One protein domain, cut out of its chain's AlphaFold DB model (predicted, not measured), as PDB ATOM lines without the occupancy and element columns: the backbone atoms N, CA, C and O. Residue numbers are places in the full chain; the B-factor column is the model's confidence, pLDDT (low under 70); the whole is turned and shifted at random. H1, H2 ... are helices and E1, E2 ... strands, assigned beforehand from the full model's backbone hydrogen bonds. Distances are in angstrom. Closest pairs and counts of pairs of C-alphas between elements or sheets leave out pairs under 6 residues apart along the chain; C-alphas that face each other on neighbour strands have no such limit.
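AT A GLANCE: This is residues 186 to 296, 313 to 322 and 329 to 410 of the 421 residues of the protein "Protein kinase domain-containing protein" of Verticillium alfalfae (strain VaMs.102 / ATCC MYA-4576 / FGSC 10136) (UniProt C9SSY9). With little regular structure, this flat domain has two long helices, H2 and H4, side by side in its middle, and two small hairpins, E1 E2 and E3 E4, packed on H2. H3 lies beyond one end of that pair, H5 near the other; residues 236 to 241 stick out. The printed part has 203 residues, 80 in named elements, mixed, ordered H1 H2 E1 E2 E3 E4 H3 H4 H5. It is only just compact, close to loose: radius of gyration of the C-alphas 19.8 A, spans 57 by 54 by 29 A.

IN THESE COORDINATES: E1 is residues 231 to 236, E2 241 to 246, E3 264 to 266, E4 278 to 280, H1 191 to 194, H3 331 to 344, H5 402 to 408. H2, residues 210 to 229, spans 27.7 A from C-alpha 210 at (-49.926, 22.089, 59.329); H4, residues 354 to 370, spans 24.2 A to C-alpha 370 at (-52.781, 30.459, 52.672).

HOW THE PARTS SIT: Antiparallel hairpin E1 E2 has N 232 and O 245 within hydrogen-bond range, 2.9 A; antiparallel hairpin E3 E4 has N 265 and O 279, 2.8 A. H2 and H4 touch, closest C-alphas Cys 213 and Leu 365, 6.4 A, at a shallow tilt of 8 degrees, opposite ways. In H2, H3, H4 and H5 every O i to N i+4 pair is within range; H1 is too short for one.

THE WHOLE: Cuts leave C-alpha gaps of 14.0 A, 296 to 313, and 11.6 A, 322 to 329. Links H1 to H2, E2 to E3, E3 to E4 and H4 to H5 are long. Among residues with pLDDT under 70 are 196 to 206 and 375 to 410.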
ATOM      1  N   ASP A 186     -62.414   6.462  49.624       91.88
ATOM      2  CA  ASP A 186     -63.758   6.777  50.106       91.88
ATOM      3  C   ASP A 186     -63.856   8.068  50.931       91.88
ATOM      4  O   ASP A 186     -64.946   8.632  51.036       91.88
ATOM      5  N   ALA A 187     -62.736   8.585  51.447       92.56
ATOM      6  CA  ALA A 187     -62.680   9.895  52.101       92.56
ATOM      7  C   ALA A 187     -62.693  11.074  51.102       92.56
ATOM      8  O   ALA A 187     -62.790  12.233  51.505       92.56
ATOM      9  N   GLY A 188     -62.658  10.795  49.793       92.88
ATOM     10  CA  GLY A 188     -62.752  11.799  48.737       92.88
ATOM     11  C   GLY A 188     -61.398  12.388  48.341       92.88
ATOM     12  O   GLY A 188     -60.358  11.752  48.489       92.88
ATOM     13  N   ASN A 189     -61.415  13.594  47.773       94.38
ATOM     14  CA  ASN A 189     -60.216  14.305  47.331       94.38
ATOM     15  C   ASN A 189     -60.070  15.662  48.035       94.38
ATOM     16  O   ASN A 189     -60.968  16.109  48.750       94.38
ATOM     17  N   LEU A 190     -58.913  16.300  47.859       93.56
ATOM     18  CA  LEU A 190     -58.568  17.548  48.540       93.56
ATOM     19  C   LEU A 190     -59.371  18.760  48.028       93.56
ATOM     20  O   LEU A 190     -59.540  19.740  48.749       93.56
ATOM     21  N   GLU A 191     -59.883  18.718  46.796       90.62
ATOM     22  CA  GLU A 191     -60.534  19.859  46.136       90.62
ATOM     23  C   GLU A 191     -61.720  20.459  46.923       90.62
ATOM     24  O   GLU A 191     -61.699  21.667  47.166       90.62
ATOM     25  N   PRO A 192     -62.714  19.690  47.412       86.50
ATOM     26  CA  PRO A 192     -63.802  20.195  48.243       86.50
ATOM     27  C   PRO A 192     -63.375  20.976  49.482       86.50
ATOM     28  O   PRO A 192     -64.170  21.791  49.949       86.50
ATOM     29  N   LEU A 193     -62.178  20.710  50.018       83.44
ATOM     30  CA  LEU A 193     -61.624  21.416  51.172       83.44
ATOM     31  C   LEU A 193     -61.040  22.781  50.780       83.44
ATOM     32  O   LEU A 193     -60.927  23.660  51.626       83.44
ATOM     33  N   LEU A 194     -60.696  22.966  49.505       80.25
ATOM     34  CA  LEU A 194     -60.086  24.184  48.973       80.25
ATOM     35  C   LEU A 194     -61.058  25.067  48.172       80.25
ATOM     36  O   LEU A 194     -60.696  26.189  47.811       80.25
ATOM     37  N   VAL A 195     -62.259  24.576  47.845       71.25
ATOM     38  CA  VAL A 195     -63.294  25.348  47.137       71.25
ATOM     39  C   VAL A 195     -64.068  26.225  48.122       71.25
ATOM     40  O   VAL A 195     -64.717  25.722  49.041       71.25
ATOM     41  N   ASP A 196     -64.097  27.531  47.857       61.50
ATOM     42  CA  ASP A 196     -64.961  28.494  48.545       61.50
ATOM     43  C   ASP A 196     -66.430  28.265  48.159       61.50
ATOM     44  O   ASP A 196     -66.996  28.921  47.285       61.50
ATOM     45  N   LYS A 197     -67.086  27.298  48.806       50.09
ATOM     46  CA  LYS A 197     -68.471  26.906  48.482       50.09
ATOM     47  C   LYS A 197     -69.532  27.951  48.847       50.09
ATOM     48  O   LYS A 197     -70.711  27.718  48.590       50.09
ATOM     49  N   ASN A 198     -69.166  29.085  49.450       45.81
ATOM     50  CA  ASN A 198     -70.130  30.114  49.823       45.81
ATOM     51  C   ASN A 198     -69.635  31.538  49.496       45.81
ATOM     52  O   ASN A 198     -68.933  32.133  50.312       45.81
ATOM     53  N   PRO A 199     -70.063  32.140  48.369       48.53
ATOM     54  CA  PRO A 199     -69.691  33.513  48.008       48.53
ATOM     55  C   PRO A 199     -70.217  34.581  48.989       48.53
ATOM     56  O   PRO A 199     -69.759  35.724  48.955       48.53
ATOM     57  N   GLN A 200     -71.163  34.230  49.874       41.28
ATOM     58  CA  GLN A 200     -71.670  35.106  50.942       41.28
ATOM     59  C   GLN A 200     -70.799  35.057  52.207       41.28
ATOM     60  O   GLN A 200     -70.804  35.999  52.997       41.28
ATOM     61  N   VAL A 201     -70.011  33.994  52.399       48.38
ATOM     62  CA  VAL A 201     -69.042  33.875  53.495       48.38
ATOM     63  C   VAL A 201     -67.673  34.200  52.917       48.38
ATOM     64  O   VAL A 201     -66.850  33.329  52.677       48.38
ATOM     65  N   LYS A 202     -67.425  35.495  52.694       46.94
ATOM     66  CA  LYS A 202     -66.145  36.008  52.169       46.94
ATOM     67  C   LYS A 202     -64.925  35.679  53.047       46.94
ATOM     68  O   LYS A 202     -63.804  35.925  52.623       46.94
ATOM     69  N   ASN A 203     -65.149  35.128  54.243       45.25
ATOM     70  CA  ASN A 203     -64.133  34.778  55.225       45.25
ATOM     71  C   ASN A 203     -64.380  33.379  55.814       45.25
ATOM     72  O   ASN A 203     -64.750  33.231  56.976       45.25
ATOM     73  N   ARG A 204     -64.119  32.330  55.034       48.41
ATOM     74  CA  ARG A 204     -63.527  31.112  55.604       48.41
ATOM     75  C   ARG A 204     -62.113  30.962  55.057       48.41
ATOM     76  O   ARG A 204     -61.787  29.991  54.393       48.41
ATOM     77  N   ARG A 205     -61.266  31.945  55.381       53.84
ATOM     78  CA  ARG A 205     -59.803  31.875  55.235       53.84
ATOM     79  C   ARG A 205     -59.225  30.930  56.296       53.84
ATOM     80  O   ARG A 205     -58.433  31.334  57.136       53.84
ATOM     81  N   VAL A 206     -59.717  29.695  56.332       59.50
ATOM     82  CA  VAL A 206     -59.231  28.670  57.254       59.50
ATOM     83  C   VAL A 206     -58.123  27.946  56.509       59.50
ATOM     84  O   VAL A 206     -58.389  27.112  55.646       59.50
ATOM     85  N   PHE A 207     -56.881  28.336  56.782       74.31
ATOM     86  CA  PHE A 207     -55.717  27.560  56.369       74.31
ATOM     87  C   PHE A 207     -55.817  26.150  56.965       74.31
ATOM     88  O   PHE A 207     -56.380  25.941  58.043       74.31
ATOM     89  N   MET A 208     -55.312  25.163  56.234       85.44
ATOM     90  CA  MET A 208     -55.354  23.771  56.668       85.44
ATOM     91  C   MET A 208     -54.402  23.545  57.849       85.44
ATOM     92  O   MET A 208     -53.381  24.231  57.947       85.44
ATOM     93  N   PRO A 209     -54.683  22.563  58.728       88.88
ATOM     94  CA  PRO A 209     -53.740  22.168  59.767       88.88
ATOM     95  C   PRO A 209     -52.372  21.838  59.168       88.88
ATOM     96  O   PRO A 209     -52.287  21.118  58.170       88.88
ATOM     97  N   GLU A 210     -51.299  22.312  59.801       91.50
ATOM     98  CA  GLU A 210     -49.926  22.089  59.329       91.50
ATOM     99  C   GLU A 210     -49.618  20.593  59.148       91.50
ATOM    100  O   GLU A 210     -49.014  20.179  58.159       91.50
ATOM    101  N   SER A 211     -50.120  19.760  60.060       94.56
ATOM    102  CA  SER A 211     -50.022  18.301  59.994       94.56
ATOM    103  C   SER A 211     -50.625  17.715  58.714       94.56
ATOM    104  O   SER A 211     -50.056  16.780  58.150       94.56
ATOM    105  N   LEU A 212     -51.736  18.269  58.213       94.44
ATOM    106  CA  LEU A 212     -52.333  17.845  56.945       94.44
ATOM    107  C   LEU A 212     -51.482  18.302  55.749       94.44
ATOM    108  O   LEU A 212     -51.303  17.537  54.803       94.44
ATOM    109  N   CYS A 213     -50.911  19.511  55.798       95.62
ATOM    110  CA  CYS A 213     -49.985  20.006  54.771       95.62
ATOM    111  C   CYS A 213     -48.751  19.099  54.644       95.62
ATOM    112  O   CYS A 213     -48.406  18.680  53.538       95.62
ATOM    113  N   TRP A 214     -48.131  18.730  55.770       96.38
ATOM    114  CA  TRP A 214     -47.015  17.780  55.800       96.38
ATOM    115  C   TRP A 214     -47.411  16.399  55.286       96.38
ATOM    116  O   TRP A 214     -46.660  15.783  54.524       96.38
ATOM    117  N   HIS A 215     -48.594  15.920  55.665       96.38
ATOM    118  CA  HIS A 215     -49.101  14.629  55.221       96.38
ATOM    119  C   HIS A 215     -49.279  14.575  53.693       96.38
ATOM    120  O   HIS A 215     -48.827  13.617  53.063       96.38
ATOM    121  N   VAL A 216     -49.840  15.624  53.081       97.56
ATOM    122  CA  VAL A 216     -49.970  15.734  51.617       97.56
ATOM    123  C   VAL A 216     -48.606  15.865  50.940       97.56
ATOM    124  O   VAL A 216     -48.316  15.103  50.016       97.56
ATOM    125  N   LEU A 217     -47.747  16.782  51.405       97.56
ATOM    126  CA  LEU A 217     -46.417  17.007  50.826       97.56
ATOM    127  C   LEU A 217     -45.602  15.711  50.791       97.56
ATOM    128  O   LEU A 217     -45.110  15.315  49.737       97.56
ATOM    129  N   THR A 218     -45.470  15.039  51.934       95.62
ATOM    130  CA  THR A 218     -44.641  13.832  52.047       95.62
ATOM    131  C   THR A 218     -45.203  12.671  51.228       95.62
ATOM    132  O   THR A 218     -44.440  11.991  50.543       95.62
ATOM    133  N   SER A 219     -46.523  12.477  51.229       96.56
ATOM    134  CA  SER A 219     -47.180  11.407  50.471       96.56
ATOM    135  C   SER A 219     -47.047  11.604  48.960       96.56
ATOM    136  O   SER A 219     -46.646  10.686  48.244       96.56
ATOM    137  N   VAL A 220     -47.323  12.814  48.460       97.75
ATOM    138  CA  VAL A 220     -47.216  13.106  47.024       97.75
ATOM    139  C   VAL A 220     -45.754  13.067  46.578       97.75
ATOM    140  O   VAL A 220     -45.463  12.474  45.546       97.75
ATOM    141  N   MET A 221     -44.809  13.592  47.367       95.75
ATOM    142  CA  MET A 221     -43.379  13.504  47.032       95.75
ATOM    143  C   MET A 221     -42.870  12.060  46.955       95.75
ATOM    144  O   MET A 221     -42.060  11.763  46.082       95.75
ATOM    145  N   ARG A 222     -43.359  11.142  47.803       94.81
ATOM    146  CA  ARG A 222     -43.042   9.704  47.690       94.81
ATOM    147  C   ARG A 222     -43.575   9.112  46.389       94.81
ATOM    148  O   ARG A 222     -42.839   8.417  45.697       94.81
ATOM    149  N   ALA A 223     -44.819   9.430  46.026       95.69
ATOM    150  CA  ALA A 223     -45.400   9.003  44.754       95.69
ATOM    151  C   ALA A 223     -44.619   9.543  43.541       95.69
ATOM    152  O   ALA A 223     -44.395   8.808  42.583       95.69
ATOM    153  N   LEU A 224     -44.171  10.801  43.595       94.25
ATOM    154  CA  LEU A 224     -43.358  11.413  42.543       94.25
ATOM    155  C   LEU A 224     -41.952  10.809  42.471       94.25
ATOM    156  O   LEU A 224     -41.485  10.523  41.378       94.25
ATOM    157  N   ALA A 225     -41.291  10.546  43.600       91.75
ATOM    158  CA  ALA A 225     -39.990   9.869  43.616       91.75
ATOM    159  C   ALA A 225     -40.068   8.457  43.006       91.75
ATOM    160  O   ALA A 225     -39.178   8.038  42.263       91.75
ATOM    161  N   TRP A 226     -41.167   7.746  43.265       92.56
ATOM    162  CA  TRP A 226     -41.462   6.477  42.611       92.56
ATOM    163  C   TRP A 226     -41.666   6.648  41.103       92.56
ATOM    164  O   TRP A 226     -40.989   5.996  40.319       92.56
ATOM    165  N   ALA A 227     -42.548   7.555  40.682       91.75
ATOM    166  CA  ALA A 227     -42.879   7.747  39.274       91.75
ATOM    167  C   ALA A 227     -41.696   8.269  38.440       91.75
ATOM    168  O   ALA A 227     -41.471   7.805  37.322       91.75
ATOM    169  N   HIS A 228     -40.912   9.200  38.977       89.81
ATOM    170  CA  HIS A 228     -39.792   9.824  38.275       89.81
ATOM    171  C   HIS A 228     -38.558   8.930  38.224       89.81
ATOM    172  O   HIS A 228     -37.958   8.783  37.161       89.81
ATOM    173  N   ASP A 229     -38.202   8.321  39.355       85.00
ATOM    174  CA  ASP A 229     -36.878   7.728  39.538       85.00
ATOM    175  C   ASP A 229     -36.919   6.244  39.958       85.00
ATOM    176  O   ASP A 229     -35.870   5.602  40.046       85.00
ATOM    177  N   GLY A 230     -38.104   5.677  40.219       87.88
ATOM    178  CA  GLY A 230     -38.269   4.279  40.637       87.88
ATOM    179  C   GLY A 230     -37.822   4.015  42.079       87.88
ATOM    180  O   GLY A 230     -37.479   2.879  42.440       87.88
ATOM    181  N   TYR A 231     -37.780   5.061  42.912       88.88
ATOM    182  CA  TYR A 231     -37.396   4.954  44.318       88.88
ATOM    183  C   TYR A 231     -38.604   4.728  45.214       88.88
ATOM    184  O   TYR A 231     -39.610   5.429  45.130       88.88
ATOM    185  N   ARG A 232     -38.461   3.779  46.136       89.31
ATOM    186  CA  ARG A 232     -39.446   3.490  47.174       89.31
ATOM    187  C   ARG A 232     -38.869   3.834  48.536       89.31
ATOM    188  O   ARG A 232     -37.731   3.473  48.840       89.31
ATOM    189  N   HIS A 233     -39.649   4.525  49.358       88.38
ATOM    190  CA  HIS A 233     -39.262   4.800  50.735       88.38
ATOM    191  C   HIS A 233     -39.660   3.618  51.617       88.38
ATOM    192  O   HIS A 233     -40.842   3.358  51.828       88.38
ATOM    193  N   ASN A 234     -38.666   2.895  52.120       84.88
ATOM    194  CA  ASN A 234     -38.855   1.787  53.041       84.88
ATOM    195  C   ASN A 234     -38.558   2.259  54.464       84.88
ATOM    196  O   ASN A 234     -37.545   2.914  54.721       84.88
ATOM    197  N   VAL A 235     -39.455   1.912  55.384       82.56
ATOM    198  CA  VAL A 235     -39.304   2.195  56.810       82.56
ATOM    199  C   VAL A 235     -39.188   0.866  57.536       82.56
ATOM    200  O   VAL A 235     -40.141   0.087  57.565       82.56
ATOM    201  N   ASP A 236     -38.018   0.601  58.111       82.88
ATOM    202  CA  ASP A 236     -37.847  -0.505  59.044       82.88
ATOM    203  C   ASP A 236     -38.201  -0.009  60.445       82.88
ATOM    204  O   ASP A 236     -37.385   0.578  61.156       82.88
ATOM    205  N   TRP A 237     -39.445  -0.257  60.848       77.56
ATOM    206  CA  TRP A 237     -39.953   0.137  62.160       77.56
ATOM    207  C   TRP A 237     -39.236  -0.553  63.326       77.56
ATOM    208  O   TRP A 237     -39.283  -0.039  64.441       77.56
ATOM    209  N   LYS A 238     -38.576  -1.700  63.104       84.38
ATOM    210  CA  LYS A 238     -37.825  -2.399  64.157       84.38
ATOM    211  C   LYS A 238     -36.464  -1.753  64.386       84.38
ATOM    212  O   LYS A 238     -36.037  -1.635  65.530       84.38
ATOM    213  N   ALA A 239     -35.796  -1.344  63.309       83.56
ATOM    214  CA  ALA A 239     -34.497  -0.679  63.373       83.56
ATOM    215  C   ALA A 239     -34.598   0.854  63.492       83.56
ATOM    216  O   ALA A 239     -33.595   1.513  63.760       83.56
ATOM    217  N   GLY A 240     -35.784   1.431  63.271       82.31
ATOM    218  CA  GLY A 240     -35.983   2.879  63.172       82.31
ATOM    219  C   GLY A 240     -35.278   3.498  61.961       82.31
ATOM    220  O   GLY A 240     -34.996   4.696  61.959       82.31
ATOM    221  N   THR A 241     -34.933   2.693  60.951       83.69
ATOM    222  CA  THR A 241     -34.182   3.155  59.784       83.69
ATOM    223  C   THR A 241     -35.118   3.512  58.637       83.69
ATOM    224  O   THR A 241     -36.101   2.829  58.339       83.69
ATOM    225  N   HIS A 242     -34.785   4.616  57.978       84.69
ATOM    226  CA  HIS A 242     -35.491   5.145  56.823       84.69
ATOM    227  C   HIS A 242     -34.563   5.047  55.621       84.69
ATOM    228  O   HIS A 242     -33.476   5.629  55.626       84.69
ATOM    229  N   MET A 243     -34.962   4.287  54.606       86.75
ATOM    230  CA  MET A 243     -34.114   4.021  53.451       86.75
ATOM    231  C   MET A 243     -34.887   4.179  52.153       86.75
ATOM    232  O   MET A 243     -35.908   3.532  51.917       86.75
ATOM    233  N   TRP A 244     -34.346   5.001  51.264       87.06
ATOM    234  CA  TRP A 244     -34.777   5.040  49.877       87.06
ATOM    235  C   TRP A 244     -34.110   3.902  49.122       87.06
ATOM    236  O   TRP A 244     -32.888   3.780  49.113       87.06
ATOM    237  N   THR A 245     -34.925   3.046  48.518       85.94
ATOM    238  CA  THR A 245     -34.452   1.853  47.818       85.94
ATOM    239  C   THR A 245     -34.891   1.935  46.369       85.94
ATOM    240  O   THR A 245     -36.067   2.158  46.081       85.94
ATOM    241  N   LYS A 246     -33.938   1.779  45.453       82.69
ATOM    242  CA  LYS A 246     -34.227   1.736  44.024       82.69
ATOM    243  C   LYS A 246     -34.769   0.357  43.666       82.69
ATOM    244  O   LYS A 246     -34.149  -0.644  44.020       82.69
ATOM    245  N   THR A 247     -35.921   0.310  43.005       75.75
ATOM    246  CA  THR A 247     -36.622  -0.962  42.742       75.75
ATOM    247  C   THR A 247     -36.289  -1.536  41.367       75.75
ATOM    248  O   THR A 247     -36.243  -2.754  41.221       75.75
ATOM    249  N   ASP A 248     -35.997  -0.679  40.386       70.50
ATOM    250  CA  ASP A 248     -35.668  -1.088  39.018       70.50
ATOM    251  C   ASP A 248     -34.513  -0.243  38.451       70.50
ATOM    252  O   ASP A 248     -34.450   0.977  38.631       70.50
ATOM    253  N   THR A 249     -33.569  -0.895  37.776       64.75
ATOM    254  CA  THR A 249     -32.436  -0.249  37.103       64.75
ATOM    255  C   THR A 249     -32.803   0.362  35.752       64.75
ATOM    256  O   THR A 249     -32.119   1.297  35.324       64.75
ATOM    257  N   ASP A 250     -33.877  -0.114  35.119       75.00
ATOM    258  CA  ASP A 250     -34.348   0.322  33.799       75.00
ATOM    259  C   ASP A 250     -35.634   1.166  33.879       75.00
ATOM    260  O   ASP A 250     -36.395   1.272  32.915       75.00
ATOM    261  N   TRP A 251     -35.853   1.818  35.026       82.94
ATOM    262  CA  TRP A 251     -37.009   2.680  35.251       82.94
ATOM    263  C   TRP A 251     -37.086   3.824  34.232       82.94
ATOM    264  O   TRP A 251     -36.153   4.622  34.070       82.94
ATOM    265  N   MET A 252     -38.242   3.922  33.578       84.44
ATOM    266  CA  MET A 252     -38.570   5.015  32.673       84.44
ATOM    267  C   MET A 252     -39.390   6.060  33.440       84.44
ATOM    268  O   MET A 252     -40.467   5.721  33.927       84.44
ATOM    269  N   PRO A 253     -38.926   7.317  33.536       87.19
ATOM    270  CA  PRO A 253     -39.622   8.377  34.253       87.19
ATOM    271  C   PRO A 253     -41.046   8.580  33.748       87.19
ATOM    272  O   PRO A 253     -41.281   8.716  32.546       87.19
ATOM    273  N   ILE A 254     -41.987   8.674  34.678       91.00
ATOM    274  CA  ILE A 254     -43.406   8.884  34.410       91.00
ATOM    275  C   ILE A 254     -43.799  10.242  34.985       91.00
ATOM    276  O   ILE A 254     -43.781  10.435  36.194       91.00
ATOM    277  N   LEU A 255     -44.157  11.179  34.111       91.12
ATOM    278  CA  LEU A 255     -44.667  12.499  34.480       91.12
ATOM    279  C   LEU A 255     -46.185  12.416  34.652       91.12
ATOM    280  O   LEU A 255     -46.875  11.982  33.731       91.12
ATOM    281  N   HIS A 256     -46.718  12.842  35.794       93.00
ATOM    282  CA  HIS A 256     -48.147  12.832  36.100       93.00
ATOM    283  C   HIS A 256     -48.962  13.830  35.254       93.00
ATOM    284  O   HIS A 256     -50.060  13.511  34.792       93.00
ATOM    285  N   ARG A 257     -48.438  15.047  35.041       90.94
ATOM    286  CA  ARG A 257     -49.025  16.162  34.256       90.94
ATOM    287  C   ARG A 257     -50.356  16.761  34.726       90.94
ATOM    288  O   ARG A 257     -50.722  17.826  34.243       90.94
ATOM    289  N   ALA A 258     -51.052  16.142  35.677       91.19
ATOM    290  CA  ALA A 258     -52.355  16.604  36.172       91.19
ATOM    291  C   ALA A 258     -52.422  16.738  37.703       91.19
ATOM    292  O   ALA A 258     -53.431  16.388  38.310       91.19
ATOM    293  N   ILE A 259     -51.332  17.173  38.349       94.44
ATOM    294  CA  ILE A 259     -51.300  17.342  39.811       94.44
ATOM    295  C   ILE A 259     -52.177  18.537  40.192       94.44
ATOM    296  O   ILE A 259     -51.835  19.687  39.926       94.44
ATOM    297  N   THR A 260     -53.318  18.259  40.812       93.44
ATOM    298  CA  THR A 260     -54.288  19.249  41.294       93.44
ATOM    299  C   THR A 260     -54.896  18.766  42.614       93.44
ATOM    300  O   THR A 260     -54.741  17.598  42.978       93.44
ATOM    301  N   PRO A 261     -55.646  19.604  43.351       93.88
ATOM    302  CA  PRO A 261     -56.356  19.131  44.539       93.88
ATOM    303  C   PRO A 261     -57.324  17.971  44.249       93.88
ATOM    304  O   PRO A 261     -57.526  17.103  45.092       93.88
ATOM    305  N   ALA A 262     -57.890  17.909  43.040       94.38
ATOM    306  CA  ALA A 262     -58.783  16.827  42.640       94.38
ATOM    307  C   ALA A 262     -58.047  15.491  42.447       94.38
ATOM    308  O   ALA A 262     -58.658  14.434  42.592       94.38
ATOM    309  N   SER A 263     -56.751  15.524  42.109       95.88
ATOM    310  CA  SER A 263     -55.914  14.334  41.902       95.88
ATOM    311  C   SER A 263     -55.296  13.785  43.190       95.88
ATOM    312  O   SER A 263     -54.653  12.742  43.143       95.88
ATOM    313  N   ILE A 264     -55.454  14.471  44.325       97.75
ATOM    314  CA  ILE A 264     -54.957  14.036  45.636       97.75
ATOM    315  C   ILE A 264     -56.144  13.487  46.420       97.75
ATOM    316  O   ILE A 264     -57.049  14.235  46.793       97.75
ATOM    317  N   LEU A 265     -56.151  12.173  46.626       97.31
ATOM    318  CA  LEU A 265     -57.252  11.433  47.225       97.31
ATOM    319  C   LEU A 265     -56.871  10.873  48.592       97.31
ATOM    320  O   LEU A 265     -55.701  10.602  48.861       97.31
ATOM    321  N   PHE A 266     -57.881  10.661  49.429       96.88
ATOM    322  CA  PHE A 266     -57.730  10.101  50.762       96.88
ATOM    323  C   PHE A 266     -58.547   8.822  50.916       96.88
ATOM    324  O   PHE A 266     -59.648   8.685  50.373       96.88
ATOM    325  N   GLN A 267     -58.016   7.892  51.697       95.06
ATOM    326  CA  GLN A 267     -58.787   6.791  52.266       95.06
ATOM    327  C   GLN A 267     -59.233   7.169  53.675       95.06
ATOM    328  O   GLN A 267     -58.561   7.956  54.341       95.06
ATOM    329  N   ASN A 268     -60.340   6.600  54.149       93.25
ATOM    330  CA  ASN A 268     -60.732   6.782  55.542       93.25
ATOM    331  C   ASN A 268     -59.616   6.319  56.505       93.25
ATOM    332  O   ASN A 268     -58.981   5.289  56.249       93.25
ATOM    333  N   PRO A 269     -59.374   7.054  57.609       92.88
ATOM    334  CA  PRO A 269     -58.363   6.691  58.594       92.88
ATOM    335  C   PRO A 269     -58.626   5.310  59.183       92.88
ATOM    336  O   PRO A 269     -59.767   4.962  59.503       92.88
ATOM    337  N   ARG A 270     -57.559   4.521  59.347       87.56
ATOM    338  CA  ARG A 270     -57.625   3.195  59.971       87.56
ATOM    339  C   ARG A 270     -56.846   3.191  61.285       87.56
ATOM    340  O   ARG A 270     -55.755   3.745  61.385       87.56
ATOM    341  N   GLY A 271     -57.397   2.534  62.306       87.25
ATOM    342  CA  GLY A 271     -56.748   2.419  63.613       87.25
ATOM    343  C   GLY A 271     -56.530   3.780  64.285       87.25
ATOM    344  O   GLY A 271     -57.496   4.456  64.622       87.25
ATOM    345  N   ALA A 272     -55.266   4.152  64.503       85.81
ATOM    346  CA  ALA A 272     -54.864   5.388  65.185       85.81
ATOM    347  C   ALA A 272     -54.451   6.527  64.226       85.81
ATOM    348  O   ALA A 272     -53.940   7.554  64.673       85.81
ATOM    349  N   GLU A 273     -54.623   6.352  62.912       89.56
ATOM    350  CA  GLU A 273     -54.313   7.386  61.922       89.56
ATOM    351  C   GLU A 273     -55.282   8.578  62.026       89.56
ATOM    352  O   GLU A 273     -56.482   8.400  62.215       89.56
ATOM    353  N   MET A 274     -54.777   9.805  61.851       89.56
ATOM    354  CA  MET A 274     -55.612  11.016  61.895       89.56
ATOM    355  C   MET A 274     -56.312  11.315  60.558       89.56
ATOM    356  O   MET A 274     -57.488  11.668  60.556       89.56
ATOM    357  N   TYR A 275     -55.600  11.199  59.430       90.81
ATOM    358  CA  TYR A 275     -56.089  11.628  58.105       90.81
ATOM    359  C   TYR A 275     -56.332  10.480  57.113       90.81
ATOM    360  O   TYR A 275     -56.906  10.714  56.053       90.81
ATOM    361  N   GLY A 276     -55.924   9.255  57.455       93.94
ATOM    362  CA  GLY A 276     -55.895   8.120  56.532       93.94
ATOM    363  C   GLY A 276     -54.790   8.227  55.485       93.94
ATOM    364  O   GLY A 276     -53.908   9.077  55.578       93.94
ATOM    365  N   GLN A 277     -54.796   7.327  54.505       94.56
ATOM    366  CA  GLN A 277     -53.764   7.286  53.468       94.56
ATOM    367  C   GLN A 277     -54.007   8.362  52.404       94.56
ATOM    368  O   GLN A 277     -55.079   8.401  51.801       94.56
ATOM    369  N   CYS A 278     -52.989   9.180  52.123       97.19
ATOM    370  CA  CYS A 278     -52.980  10.145  51.023       97.19
ATOM    371  C   CYS A 278     -52.355   9.524  49.766       97.19
ATOM    372  O   CYS A 278     -51.204   9.070  49.780       97.19
ATOM    373  N   LYS A 279     -53.105   9.534  48.661       97.50
ATOM    374  CA  LYS A 279     -52.758   8.882  47.395       97.50
ATOM    375  C   LYS A 279     -52.900   9.835  46.209       97.50
ATOM    376  O   LYS A 279     -53.885  10.558  46.086       97.50
ATOM    377  N   LEU A 280     -51.934   9.794  45.296       97.62
ATOM    378  CA  LEU A 280     -51.980  10.480  44.009       97.62
ATOM    379  C   LEU A 280     -52.713   9.602  42.983       97.62
ATOM    380  O   LEU A 280     -52.309   8.468  42.703       97.62
ATOM    381  N   GLY A 281     -53.808  10.119  42.434       94.88
ATOM    382  CA  GLY A 281     -54.633   9.476  41.411       94.88
ATOM    383  C   GLY A 281     -54.762  10.330  40.152       94.88
ATOM    384  O   GLY A 281     -54.088  11.333  40.003       94.88
ATOM    385  N   HIS A 282     -55.671   9.957  39.246       91.19
ATOM    386  CA  HIS A 282     -55.892  10.648  37.959       91.19
ATOM    387  C   HIS A 282     -54.713  10.602  36.964       91.19
ATOM    388  O   HIS A 282     -54.541  11.494  36.137       91.19
ATOM    389  N   TRP A 283     -54.009   9.471  36.916       89.88
ATOM    390  CA  TRP A 283     -52.924   9.162  35.968       89.88
ATOM    391  C   TRP A 283     -53.337   9.059  34.482       89.88
ATOM    392  O   TRP A 283     -52.580   8.560  33.650       89.88
ATOM    393  N   GLY A 284     -54.537   9.515  34.107       83.69
ATOM    394  CA  GLY A 284     -55.019   9.493  32.719       83.69
ATOM    395  C   GLY A 284     -54.261  10.451  31.794       83.69
ATOM    396  O   GLY A 284     -54.215  10.240  30.583       83.69
ATOM    397  N   GLN A 285     -53.633  11.483  32.364       85.31
ATOM    398  CA  GLN A 285     -52.758  12.403  31.639       85.31
ATOM    399  C   GLN A 285     -51.276  12.065  31.812       85.31
ATOM    400  O   GLN A 285     -50.448  12.814  31.310       85.31
ATOM    401  N   ALA A 286     -50.909  10.958  32.454       89.38
ATOM    402  CA  ALA A 286     -49.502  10.640  32.658       89.38
ATOM    403  C   ALA A 286     -48.745  10.437  31.328       89.38
ATOM    404  O   ALA A 286     -49.342  10.116  30.294       89.38
ATOM    405  N   PHE A 287     -47.431  10.653  31.338       87.25
ATOM    406  CA  PHE A 287     -46.557  10.492  30.178       87.25
ATOM    407  C   PHE A 287     -45.239   9.833  30.575       87.25
ATOM    408  O   PHE A 287     -44.530  10.336  31.441       87.25
ATOM    409  N   VAL A 288     -44.891   8.737  29.902       86.19
ATOM    410  CA  VAL A 288     -43.597   8.074  30.077       86.19
ATOM    411  C   VAL A 288     -42.564   8.810  29.234       86.19
ATOM    412  O   VAL A 288     -42.620   8.800  28.003       86.19
ATOM    413  N   SER A 289     -41.623   9.476  29.891       74.75
ATOM    414  CA  SER A 289     -40.521  10.139  29.214       74.75
ATOM    415  C   SER A 289     -39.624   9.073  28.597       74.75
ATOM    416  O   SER A 289     -39.068   8.246  29.305       74.75
ATOM    417  N   GLY A 290     -39.469   9.076  27.271       68.50
ATOM    418  CA  GLY A 290     -38.656   8.094  26.537       68.50
ATOM    419  C   GLY A 290     -37.141   8.163  26.803       68.50
ATOM    420  O   GLY A 290     -36.370   7.616  26.021       68.50
ATOM    421  N   HIS A 291     -36.702   8.853  27.860       67.50
ATOM    422  CA  HIS A 291     -35.328   8.844  28.355       67.50
ATOM    423  C   HIS A 291     -35.304   8.267  29.773       67.50
ATOM    424  O   HIS A 291     -36.024   8.789  30.621       67.50
ATOM    425  N   PRO A 292     -34.473   7.249  30.060       62.03
ATOM    426  CA  PRO A 292     -34.319   6.742  31.420       62.03
ATOM    427  C   PRO A 292     -33.805   7.849  32.352       62.03
ATOM    428  O   PRO A 292     -33.030   8.710  31.917       62.03
ATOM    429  N   ALA A 293     -34.213   7.820  33.627       55.28
ATOM    430  CA  ALA A 293     -33.730   8.762  34.638       55.28
ATOM    431  C   ALA A 293     -32.192   8.771  34.650       55.28
ATOM    432  O   ALA A 293     -31.562   7.708  34.639       55.28
ATOM    433  N   SER A 294     -31.587   9.966  34.623       54.19
ATOM    434  CA  SER A 294     -30.131  10.135  34.541       54.19
ATOM    435  C   SER A 294     -29.418   9.261  35.578       54.19
ATOM    436  O   SER A 294     -29.659   9.357  36.783       54.19
ATOM    437  N   ARG A 295     -28.526   8.394  35.093       55.16
ATOM    438  CA  ARG A 295     -27.705   7.476  35.892       55.16
ATOM    439  C   ARG A 295     -26.577   8.267  36.561       55.16
ATOM    440  O   ARG A 295     -25.437   8.223  36.110       55.16
ATOM    441  N   HIS A 296     -26.904   9.033  37.604       45.06
ATOM    442  CA  HIS A 296     -25.908   9.752  38.409       45.06
ATOM    443  C   HIS A 296     -25.243   8.899  39.490       45.06
ATOM    444  O   HIS A 296     -24.280   9.362  40.106       45.06
ATOM    445  N   ILE A 313     -35.749  15.039  31.206       79.81
ATOM    446  CA  ILE A 313     -37.064  14.408  31.359       79.81
ATOM    447  C   ILE A 313     -38.127  15.443  30.994       79.81
ATOM    448  O   ILE A 313     -38.276  16.466  31.671       79.81
ATOM    449  N   MET A 314     -38.828  15.187  29.893       83.88
ATOM    450  CA  MET A 314     -39.822  16.100  29.338       83.88
ATOM    451  C   MET A 314     -41.008  15.362  28.711       83.88
ATOM    452  O   MET A 314     -40.901  14.186  28.345       83.88
ATOM    453  N   ALA A 315     -42.114  16.089  28.577       85.25
ATOM    454  CA  ALA A 315     -43.341  15.683  27.908       85.25
ATOM    455  C   ALA A 315     -43.990  16.888  27.203       85.25
ATOM    456  O   ALA A 315     -43.756  18.033  27.605       85.25
ATOM    457  N   PRO A 316     -44.860  16.673  26.203       82.12
ATOM    458  CA  PRO A 316     -45.760  17.727  25.756       82.12
ATOM    459  C   PRO A 316     -46.728  18.104  26.890       82.12
ATOM    460  O   PRO A 316     -47.087  17.263  27.726       82.12
ATOM    461  N   HIS A 317     -47.179  19.358  26.916       76.44
ATOM    462  CA  HIS A 317     -48.268  19.763  27.807       76.44
ATOM    463  C   HIS A 317     -49.561  19.003  27.460       76.44
ATOM    464  O   HIS A 317     -49.756  18.570  26.325       76.44
ATOM    465  N   ALA A 318     -50.417  18.778  28.461       63.78
ATOM    466  CA  ALA A 318     -51.696  18.089  28.269       63.78
ATOM    467  C   ALA A 318     -52.744  18.969  27.554       63.78
ATOM    468  O   ALA A 318     -53.596  18.451  26.837       63.78
ATOM    469  N   GLU A 319     -52.649  20.288  27.732       60.94
ATOM    470  CA  GLU A 319     -53.389  21.313  26.988       60.94
ATOM    471  C   GLU A 319     -52.811  21.471  25.568       60.94
ATOM    472  O   GLU A 319     -51.610  21.239  25.380       60.94
ATOM    473  N   PRO A 320     -53.612  21.880  24.565       51.81
ATOM    474  CA  PRO A 320     -53.144  22.018  23.191       51.81
ATOM    475  C   PRO A 320     -52.054  23.092  23.085       51.81
ATOM    476  O   PRO A 320     -52.314  24.289  22.984       51.81
ATOM    477  N   SER A 321     -50.800  22.646  23.092       53.12
ATOM    478  CA  SER A 321     -49.676  23.420  22.575       53.12
ATOM    479  C   SER A 321     -49.735  23.467  21.038       53.12
ATOM    480  O   SER A 321     -50.538  22.776  20.419       53.12
ATOM    481  N   HIS A 322     -48.884  24.268  20.387       50.78
ATOM    482  CA  HIS A 322     -48.811  24.332  18.913       50.78
ATOM    483  C   HIS A 322     -48.432  22.979  18.271       50.78
ATOM    484  O   HIS A 322     -48.639  22.755  17.079       50.78
ATOM    485  N   VAL A 329     -45.722  12.645  19.487       70.12
ATOM    486  CA  VAL A 329     -44.551  13.524  19.363       70.12
ATOM    487  C   VAL A 329     -43.289  12.716  19.654       70.12
ATOM    488  O   VAL A 329     -43.107  12.170  20.746       70.12
ATOM    489  N   SER A 330     -42.386  12.649  18.680       76.50
ATOM    490  CA  SER A 330     -41.101  11.978  18.849       76.50
ATOM    491  C   SER A 330     -40.201  12.725  19.844       76.50
ATOM    492  O   SER A 330     -40.260  13.949  19.990       76.50
ATOM    493  N   LEU A 331     -39.274  12.003  20.485       76.50
ATOM    494  CA  LEU A 331     -38.242  12.607  21.346       76.50
ATOM    495  C   LEU A 331     -37.445  13.714  20.628       76.50
ATOM    496  O   LEU A 331     -37.030  14.690  21.251       76.50
ATOM    497  N   VAL A 332     -37.237  13.567  19.317       79.38
ATOM    498  CA  VAL A 332     -36.509  14.537  18.486       79.38
ATOM    499  C   VAL A 332     -37.297  15.838  18.343       79.38
ATOM    500  O   VAL A 332     -36.716  16.919  18.423       79.38
ATOM    501  N   GLU A 333     -38.610  15.757  18.146       81.75
ATOM    502  CA  GLU A 333     -39.482  16.931  18.039       81.75
ATOM    503  C   GLU A 333     -39.630  17.651  19.375       81.75
ATOM    504  O   GLU A 333     -39.528  18.879  19.410       81.75
ATOM    505  N   MET A 334     -39.768  16.904  20.476       80.94
ATOM    506  CA  MET A 334     -39.778  17.492  21.818       80.94
ATOM    507  C   MET A 334     -38.483  18.259  22.099       80.94
ATOM    508  O   MET A 334     -38.537  19.404  22.547       80.94
ATOM    509  N   ARG A 335     -37.322  17.690  21.744       81.06
ATOM    510  CA  ARG A 335     -36.027  18.370  21.895       81.06
ATOM    511  C   ARG A 335     -35.947  19.644  21.054       81.06
ATOM    512  O   ARG A 335     -35.618  20.692  21.591       81.06
ATOM    513  N   LYS A 336     -36.327  19.586  19.773       83.31
ATOM    514  CA  LYS A 336     -36.364  20.772  18.897       83.31
ATOM    515  C   LYS A 336     -37.274  21.868  19.448       83.31
ATOM    516  O   LYS A 336     -36.953  23.046  19.326       83.31
ATOM    517  N   SER A 337     -38.417  21.501  20.024       82.12
ATOM    518  CA  SER A 337     -39.310  22.471  20.656       82.12
ATOM    519  C   SER A 337     -38.672  23.075  21.908       82.12
ATOM    520  O   SER A 337     -38.655  24.292  22.062       82.12
ATOM    521  N   MET A 338     -38.062  22.254  22.763       80.44
ATOM    522  CA  MET A 338     -37.363  22.745  23.949       80.44
ATOM    523  C   MET A 338     -36.185  23.670  23.592       80.44
ATOM    524  O   MET A 338     -35.972  24.686  24.258       80.44
ATOM    525  N   ASP A 339     -35.475  23.391  22.496       81.25
ATOM    526  CA  ASP A 339     -34.412  24.258  21.978       81.25
ATOM    527  C   ASP A 339     -34.967  25.625  21.549       81.25
ATOM    528  O   ASP A 339     -34.401  26.653  21.914       81.25
ATOM    529  N   LYS A 340     -36.109  25.667  20.846       80.50
ATOM    530  CA  LYS A 340     -36.787  26.931  20.484       80.50
ATOM    531  C   LYS A 340     -37.230  27.728  21.709       80.50
ATOM    532  O   LYS A 340     -37.135  28.953  21.726       80.50
ATOM    533  N   TYR A 341     -37.705  27.052  22.752       80.00
ATOM    534  CA  TYR A 341     -38.073  27.719  24.000       80.00
ATOM    535  C   TYR A 341     -36.853  28.325  24.704       80.00
ATOM    536  O   TYR A 341     -36.868  29.500  25.065       80.00
ATOM    537  N   THR A 342     -35.795  27.536  24.884       77.81
ATOM    538  CA  THR A 342     -34.610  27.937  25.659       77.81
ATOM    539  C   THR A 342     -33.712  28.929  24.923       77.81
ATOM    540  O   THR A 342     -33.180  29.837  25.558       77.81
ATOM    541  N   ARG A 343     -33.545  28.786  23.602       76.50
ATOM    542  CA  ARG A 343     -32.692  29.666  22.791       76.50
ATOM    543  C   ARG A 343     -33.421  30.883  22.242       76.50
ATOM    544  O   ARG A 343     -32.878  31.981  22.299       76.50
ATOM    545  N   ASP A 344     -34.621  30.681  21.702       77.44
ATOM    546  CA  ASP A 344     -35.335  31.718  20.948       77.44
ATOM    547  C   ASP A 344     -36.418  32.409  21.801       77.44
ATOM    548  O   ASP A 344     -37.101  33.318  21.334       77.44
ATOM    549  N   GLY A 345     -36.600  31.979  23.058       72.81
ATOM    550  CA  GLY A 345     -37.562  32.561  23.998       72.81
ATOM    551  C   GLY A 345     -39.028  32.307  23.632       72.81
ATOM    552  O   GLY A 345     -39.926  32.984  24.144       72.81
ATOM    553  N   GLN A 346     -39.302  31.347  22.743       73.94
ATOM    554  CA  GLN A 346     -40.653  31.077  22.253       73.94
ATOM    555  C   GLN A 346     -41.481  30.314  23.298       73.94
ATOM    556  O   GLN A 346     -41.403  29.093  23.419       73.94
ATOM    557  N   LYS A 347     -42.293  31.040  24.078       74.00
ATOM    558  CA  LYS A 347     -43.051  30.496  25.226       74.00
ATOM    559  C   LYS A 347     -43.982  29.328  24.876       74.00
ATOM    560  O   LYS A 347     -44.102  28.392  25.656       74.00
ATOM    561  N   ASN A 348     -44.599  29.354  23.697       74.69
ATOM    562  CA  ASN A 348     -45.493  28.305  23.191       74.69
ATOM    563  C   ASN A 348     -44.784  26.972  22.880       74.69
ATOM    564  O   ASN A 348     -45.452  25.971  22.637       74.69
ATOM    565  N   HIS A 349     -43.449  26.964  22.872       75.56
ATOM    566  CA  HIS A 349     -42.625  25.784  22.634       75.56
ATOM    567  C   HIS A 349     -42.112  25.122  23.920       75.56
ATOM    568  O   HIS A 349     -41.395  24.119  23.840       75.56
ATOM    569  N   ARG A 350     -42.467  25.665  25.091       80.94
ATOM    570  CA  ARG A 350     -42.092  25.109  26.391       80.94
ATOM    571  C   ARG A 350     -42.634  23.688  26.544       80.94
ATOM    572  O   ARG A 350     -43.796  23.425  26.250       80.94
ATOM    573  N   MET A 351     -41.781  22.788  27.020       83.31
ATOM    574  CA  MET A 351     -42.160  21.417  27.360       83.31
ATOM    575  C   MET A 351     -42.502  21.299  28.846       83.31
ATOM    576  O   MET A 351     -41.976  22.045  29.675       83.31
ATOM    577  N   TYR A 352     -43.343  20.320  29.174       84.25
ATOM    578  CA  TYR A 352     -43.634  19.926  30.544       84.25
ATOM    579  C   TYR A 352     -42.451  19.139  31.117       84.25
ATOM    580  O   TYR A 352     -41.897  18.271  30.441       84.25
ATOM    581  N   THR A 353     -42.057  19.424  32.355       86.25
ATOM    582  CA  THR A 353     -40.854  18.868  32.999       86.25
ATOM    583  C   THR A 353     -41.114  18.468  34.451       86.25
ATOM    584  O   THR A 353     -42.134  18.830  35.030       86.25
ATOM    585  N   LEU A 354     -40.143  17.813  35.099       86.88
ATOM    586  CA  LEU A 354     -40.175  17.559  36.551       86.88
ATOM    587  C   LEU A 354     -40.407  18.834  37.371       86.88
ATOM    588  O   LEU A 354     -41.071  18.825  38.404       86.88
ATOM    589  N   SER A 355     -39.864  19.962  36.913       84.25
ATOM    590  CA  SER A 355     -40.060  21.247  37.576       84.25
ATOM    591  C   SER A 355     -41.528  21.675  37.585       84.25
ATOM    592  O   SER A 355     -41.919  22.430  38.471       84.25
ATOM    593  N   ASP A 356     -42.325  21.261  36.598       86.25
ATOM    594  CA  ASP A 356     -43.762  21.544  36.540       86.25
ATOM    595  C   ASP A 356     -44.547  20.721  37.561       86.25
ATOM    596  O   ASP A 356     -45.453  21.261  38.189       86.25
ATOM    597  N   GLU A 357     -44.154  19.466  37.793       90.00
ATOM    598  CA  GLU A 357     -44.756  18.595  38.814       90.00
ATOM    599  C   GLU A 357     -44.571  19.206  40.213       90.00
ATOM    600  O   GLU A 357     -45.529  19.380  40.969       90.00
ATOM    601  N   HIS A 358     -43.337  19.620  40.529       91.19
ATOM    602  CA  HIS A 358     -43.012  20.266  41.802       91.19
ATOM    603  C   HIS A 358     -43.723  21.612  41.968       91.19
ATOM    604  O   HIS A 358     -44.188  21.930  43.062       91.19
ATOM    605  N   TRP A 359     -43.836  22.402  40.893       89.25
ATOM    606  CA  TRP A 359     -44.590  23.657  40.925       89.25
ATOM    607  C   TRP A 359     -46.070  23.411  41.211       89.25
ATOM    608  O   TRP A 359     -46.651  24.093  42.050       89.25
ATOM    609  N   ALA A 360     -46.675  22.426  40.546       91.94
ATOM    610  CA  ALA A 360     -48.075  22.079  40.738       91.94
ATOM    611  C   ALA A 360     -48.354  21.616  42.178       91.94
ATOM    612  O   ALA A 360     -49.294  22.102  42.805       91.94
ATOM    613  N   LEU A 361     -47.494  20.763  42.751       95.31
ATOM    614  CA  LEU A 361     -47.586  20.392  44.167       95.31
ATOM    615  C   LEU A 361     -47.401  21.607  45.090       95.31
ATOM    616  O   LEU A 361     -48.174  21.796  46.029       95.31
ATOM    617  N   GLY A 362     -46.416  22.462  44.805       93.19
ATOM    618  CA  GLY A 362     -46.189  23.703  45.543       93.19
ATOM    619  C   GLY A 362     -47.405  24.632  45.522       93.19
ATOM    620  O   GLY A 362     -47.755  25.196  46.554       93.19
ATOM    621  N   ALA A 363     -48.101  24.737  44.389       90.50
ATOM    622  CA  ALA A 363     -49.329  25.518  44.260       90.50
ATOM    623  C   ALA A 363     -50.474  24.952  45.113       90.50
ATOM    624  O   ALA A 363     -51.190  25.718  45.762       90.50
ATOM    625  N   VAL A 364     -50.619  23.621  45.169       92.88
ATOM    626  CA  VAL A 364     -51.587  22.964  46.061       92.88
ATOM    627  C   VAL A 364     -51.270  23.282  47.522       92.88
ATOM    628  O   VAL A 364     -52.149  23.741  48.248       92.88
ATOM    629  N   LEU A 365     -50.020  23.091  47.945       93.94
ATOM    630  CA  LEU A 365     -49.595  23.335  49.327       93.94
ATOM    631  C   LEU A 365     -49.734  24.807  49.710       93.94
ATOM    632  O   LEU A 365     -50.225  25.120  50.791       93.94
ATOM    633  N   TYR A 366     -49.363  25.719  48.814       89.06
ATOM    634  CA  TYR A 366     -49.550  27.151  49.017       89.06
ATOM    635  C   TYR A 366     -51.023  27.487  49.256       89.06
ATOM    636  O   TYR A 366     -51.344  28.198  50.209       89.06
ATOM    637  N   ARG A 367     -51.932  26.910  48.461       87.31
ATOM    638  CA  ARG A 367     -53.375  27.081  48.651       87.31
ATOM    639  C   ARG A 367     -53.869  26.475  49.960       87.31
ATOM    640  O   ARG A 367     -54.692  27.095  50.621       87.31
ATOM    641  N   MET A 368     -53.348  25.321  50.373       89.69
ATOM    642  CA  MET A 368     -53.666  24.735  51.682       89.69
ATOM    643  C   MET A 368     -53.236  25.649  52.838       89.69
ATOM    644  O   MET A 368     -53.998  25.840  53.781       89.69
ATOM    645  N   MET A 369     -52.035  26.227  52.761       86.56
ATOM    646  CA  MET A 369     -51.449  27.034  53.838       86.56
ATOM    647  C   MET A 369     -51.972  28.473  53.889       86.56
ATOM    648  O   MET A 369     -51.937  29.091  54.946       86.56
ATOM    649  N   THR A 370     -52.436  29.027  52.767       79.31
ATOM    650  CA  THR A 370     -52.781  30.459  52.672       79.31
ATOM    651  C   THR A 370     -54.222  30.730  52.255       79.31
ATOM    652  O   THR A 370     -54.648  31.883  52.280       79.31
ATOM    653  N   ALA A 371     -54.962  29.701  51.826       78.31
ATOM    654  CA  ALA A 371     -56.248  29.822  51.134       78.31
ATOM    655  C   ALA A 371     -56.200  30.682  49.850       78.31
ATOM    656  O   ALA A 371     -57.240  31.054  49.311       78.31
ATOM    657  N   ARG A 372     -55.004  30.999  49.333       78.25
ATOM    658  CA  ARG A 372     -54.799  31.786  48.110       78.25
ATOM    659  C   ARG A 372     -54.283  30.892  46.992       78.25
ATOM    660  O   ARG A 372     -53.534  29.946  47.223       78.25
ATOM    661  N   GLU A 373     -54.655  31.204  45.759       80.19
ATOM    662  CA  GLU A 373     -54.077  30.531  44.599       80.19
ATOM    663  C   GLU A 373     -52.666  31.067  44.334       80.19
ATOM    664  O   GLU A 373     -52.421  32.276  44.393       80.19
ATOM    665  N   LEU A 374     -51.725  30.157  44.074       78.12
ATOM    666  CA  LEU A 374     -50.390  30.540  43.630       78.12
ATOM    667  C   LEU A 374     -50.511  31.109  42.204       78.12
ATOM    668  O   LEU A 374     -51.241  30.533  41.393       78.12
ATOM    669  N   PRO A 375     -49.824  32.215  41.868       68.75
ATOM    670  CA  PRO A 375     -49.820  32.739  40.505       68.75
ATOM    671  C   PRO A 375     -49.369  31.676  39.498       68.75
ATOM    672  O   PRO A 375     -48.594  30.772  39.829       68.75
ATOM    673  N   SER A 376     -49.821  31.813  38.247       66.06
ATOM    674  CA  SER A 376     -49.272  31.009  37.152       66.06
ATOM    675  C   SER A 376     -47.751  31.173  37.105       66.06
ATOM    676  O   SER A 376     -47.204  32.234  37.410       66.06
ATOM    677  N   ARG A 377     -47.070  30.105  36.689       65.62
ATOM    678  CA  ARG A 377     -45.634  30.126  36.400       65.62
ATOM    679  C   ARG A 377     -45.308  30.971  35.164       65.62
ATOM    680  O   ARG A 377     -44.140  31.263  34.908       65.62
ATOM    681  N   ASP A 378     -46.324  31.346  34.392       62.06
ATOM    682  CA  ASP A 378     -46.157  32.266  33.282       62.06
ATOM    683  C   ASP A 378     -45.719  33.651  33.781       62.06
ATOM    684  O   ASP A 378     -46.176  34.111  34.831       62.06
ATOM    685  N   PRO A 379     -44.846  34.348  33.035       58.53
ATOM    686  CA  PRO A 379     -44.376  35.671  33.421       58.53
ATOM    687  C   PRO A 379     -45.524  36.642  33.697       58.53
ATOM    688  O   PRO A 379     -46.488  36.700  32.931       58.53
ATOM    689  N   CYS A 380     -45.380  37.441  34.754       58.28
ATOM    690  CA  CYS A 380     -46.374  38.423  35.179       58.28
ATOM    691  C   CYS A 380     -46.813  39.346  34.025       58.28
ATOM    692  O   CYS A 380     -45.992  40.061  33.449       58.28
ATOM    693  N   ALA A 381     -48.119  39.385  33.735       54.41
ATOM    694  CA  ALA A 381     -48.697  40.269  32.717       54.41
ATOM    695  C   ALA A 381     -48.659  41.760  33.113       54.41
ATOM    696  O   ALA A 381     -48.634  42.629  32.247       54.41
ATOM    697  N   GLY A 382     -48.657  42.055  34.419       53.19
ATOM    698  CA  GLY A 382     -48.693  43.417  34.969       53.19
ATOM    699  C   GLY A 382     -47.324  44.079  35.143       53.19
ATOM    700  O   GLY A 382     -47.250  45.278  35.407       53.19
ATOM    701  N   CYS A 383     -46.230  43.332  34.984       56.97
ATOM    702  CA  CYS A 383     -44.892  43.911  34.942       56.97
ATOM    703  C   CYS A 383     -44.682  44.536  33.564       56.97
ATOM    704  O   CYS A 383     -44.272  43.851  32.629       56.97
ATOM    705  N   ALA A 384     -44.998  45.826  33.433       46.31
ATOM    706  CA  ALA A 384     -44.784  46.590  32.208       46.31
ATOM    707  C   ALA A 384     -43.375  46.330  31.657       46.31
ATOM    708  O   ALA A 384     -42.424  46.664  32.350       46.31
ATOM    709  N   ALA A 385     -43.292  45.689  30.479       48.03
ATOM    710  CA  ALA A 385     -42.212  45.533  29.479       48.03
ATOM    711  C   ALA A 385     -40.709  45.675  29.862       48.03
ATOM    712  O   ALA A 385     -39.866  45.745  28.975       48.03
ATOM    713  N   GLY A 386     -40.345  45.702  31.141       46.84
ATOM    714  CA  GLY A 386     -39.026  46.080  31.651       46.84
ATOM    715  C   GLY A 386     -38.459  45.100  32.675       46.84
ATOM    716  O   GLY A 386     -37.284  45.189  33.015       46.84
ATOM    717  N   CYS A 387     -39.237  44.108  33.122       49.47
ATOM    718  CA  CYS A 387     -38.677  42.951  33.821       49.47
ATOM    719  C   CYS A 387     -38.111  42.009  32.748       49.47
ATOM    720  O   CYS A 387     -38.793  41.093  32.287       49.47
ATOM    721  N   ALA A 388     -36.874  42.265  32.309       49.56
ATOM    722  CA  ALA A 388     -36.187  41.533  31.237       49.56
ATOM    723  C   ALA A 388     -36.063  40.009  31.478       49.56
ATOM    724  O   ALA A 388     -35.640  39.278  30.589       49.56
ATOM    725  N   ALA A 389     -36.445  39.522  32.665       51.88
ATOM    726  CA  ALA A 389     -36.195  38.165  33.141       51.88
ATOM    727  C   ALA A 389     -37.445  37.277  33.321       51.88
ATOM    728  O   ALA A 389     -37.321  36.179  33.850       51.88
ATOM    729  N   GLY A 390     -38.647  37.694  32.898       55.72
ATOM    730  CA  GLY A 390     -39.824  36.812  32.992       55.72
ATOM    731  C   GLY A 390     -40.246  36.510  34.439       55.72
ATOM    732  O   GLY A 390     -40.408  35.362  34.834       55.72
ATOM    733  N   CYS A 391     -40.393  37.568  35.228       63.22
ATOM    734  CA  CYS A 391     -40.592  37.544  36.674       63.22
ATOM    735  C   CYS A 391     -41.939  36.889  37.078       63.22
ATOM    736  O   CYS A 391     -42.970  37.162  36.457       63.22
ATOM    737  N   VAL A 392     -41.938  36.062  38.136       62.84
ATOM    738  CA  VAL A 392     -43.140  35.491  38.785       62.84
ATOM    739  C   VAL A 392     -43.228  36.053  40.203       62.84
ATOM    740  O   VAL A 392     -42.301  35.887  40.993       62.84
ATOM    741  N   HIS A 393     -44.314  36.756  40.524       66.75
ATOM    742  CA  HIS A 393     -44.469  37.441  41.809       66.75
ATOM    743  C   HIS A 393     -45.361  36.643  42.748       66.75
ATOM    744  O   HIS A 393     -46.578  36.635  42.592       66.75
ATOM    745  N   VAL A 394     -44.751  36.011  43.747       68.19
ATOM    746  CA  VAL A 394     -45.480  35.373  44.843       68.19
ATOM    747  C   VAL A 394     -45.741  36.421  45.920       68.19
ATOM    748  O   VAL A 394     -44.814  37.062  46.412       68.19
ATOM    749  N   THR A 395     -47.007  36.621  46.278       63.44
ATOM    750  CA  THR A 395     -47.399  37.542  47.347       63.44
ATOM    751  C   THR A 395     -47.244  36.861  48.702       63.44
ATOM    752  O   THR A 395     -48.135  36.161  49.170       63.44
ATOM    753  N   ALA A 396     -46.101  37.073  49.346       63.72
ATOM    754  CA  ALA A 396     -45.924  36.727  50.749       63.72
ATOM    755  C   ALA A 396     -46.446  37.858  51.637       63.72
ATOM    756  O   ALA A 396     -46.500  39.018  51.217       63.72
ATOM    757  N   CYS A 397     -46.812  37.526  52.869       61.66
ATOM    758  CA  CYS A 397     -47.090  38.566  53.833       61.66
ATOM    759  C   CYS A 397     -45.825  39.102  54.481       61.66
ATOM    760  O   CYS A 397     -44.904  38.334  54.749       61.66
ATOM    761  N   ALA A 398     -45.797  40.412  54.723       63.53
ATOM    762  CA  ALA A 398     -44.670  41.067  55.376       63.53
ATOM    763  C   ALA A 398     -44.554  40.660  56.854       63.53
ATOM    764  O   ALA A 398     -43.444  40.487  57.348       63.53
ATOM    765  N   ASP A 399     -45.693  40.435  57.515       66.19
ATOM    766  CA  ASP A 399     -45.763  40.058  58.924       66.19
ATOM    767  C   ASP A 399     -46.163  38.589  59.090       66.19
ATOM    768  O   ASP A 399     -47.075  38.089  58.423       66.19
ATOM    769  N   THR A 400     -45.508  37.897  60.025       57.75
ATOM    770  CA  THR A 400     -45.711  36.469  60.336       57.75
ATOM    771  C   THR A 400     -47.143  36.123  60.744       57.75
ATOM    772  O   THR A 400     -47.558  34.977  60.576       57.75
ATOM    773  N   PHE A 401     -47.912  37.095  61.240       62.69
ATOM    774  CA  PHE A 401     -49.286  36.898  61.713       62.69
ATOM    775  C   PHE A 401     -50.347  37.490  60.804       62.69
ATOM    776  O   PHE A 401     -51.528  37.351  61.099       62.69
ATOM    777  N   CYS A 402     -49.981  38.096  59.678       67.00
ATOM    778  CA  CYS A 402     -50.964  38.831  58.892       67.00
ATOM    779  C   CYS A 402     -52.123  37.939  58.408       67.00
ATOM    780  O   CYS A 402     -53.241  38.407  58.263       67.00
ATOM    781  N   LEU A 403     -51.865  36.650  58.140       64.31
ATOM    782  CA  LEU A 403     -52.891  35.723  57.664       64.31
ATOM    783  C   LEU A 403     -53.852  35.354  58.799       64.31
ATOM    784  O   LEU A 403     -55.037  35.151  58.546       64.31
ATOM    785  N   PHE A 404     -53.350  35.318  60.036       63.06
ATOM    786  CA  PHE A 404     -54.162  35.169  61.240       63.06
ATOM    787  C   PHE A 404     -54.972  36.440  61.494       63.06
ATOM    788  O   PHE A 404     -56.186  36.359  61.623       63.06
ATOM    789  N   GLU A 405     -54.344  37.615  61.444       63.56
ATOM    790  CA  GLU A 405     -55.017  38.907  61.615       63.56
ATOM    791  C   GLU A 405     -56.085  39.149  60.534       63.56
ATOM    792  O   GLU A 405     -57.192  39.602  60.824       63.56
ATOM    793  N   GLU A 406     -55.809  38.795  59.278       62.00
ATOM    794  CA  GLU A 406     -56.779  38.829  58.179       62.00
ATOM    795  C   GLU A 406     -57.926  37.823  58.369       62.00
ATOM    796  O   GLU A 406     -59.058  38.101  57.969       62.00
ATOM    797  N   ALA A 407     -57.655  36.646  58.940       60.09
ATOM    798  CA  ALA A 407     -58.682  35.649  59.234       60.09
ATOM    799  C   ALA A 407     -59.557  36.066  60.433       60.09
ATOM    800  O   ALA A 407     -60.770  35.846  60.410       60.09
ATOM    801  N   GLU A 408     -58.963  36.703  61.443       60.53
ATOM    802  CA  GLU A 408     -59.617  37.166  62.671       60.53
ATOM    803  C   GLU A 408     -60.397  38.477  62.483       60.53
ATOM    804  O   GLU A 408     -61.440  38.671  63.107       60.53
ATOM    805  N   SER A 409     -59.949  39.366  61.589       57.72
ATOM    806  CA  SER A 409     -60.504  40.725  61.432       57.72
ATOM    807  C   SER A 409     -61.923  40.809  60.845       57.72
ATOM    808  O   SER A 409     -62.506  41.896  60.822       57.72
ATOM    809  N   GLY A 410     -62.546  39.695  60.441       51.72
ATOM    810  CA  GLY A 410     -63.918  39.687  59.914       51.72
ATOM    811  C   GLY A 410     -64.093  40.564  58.655       51.72
ATOM    812  O   GLY A 410     -63.146  41.169  58.154       51.72
TER     813      GLY A 410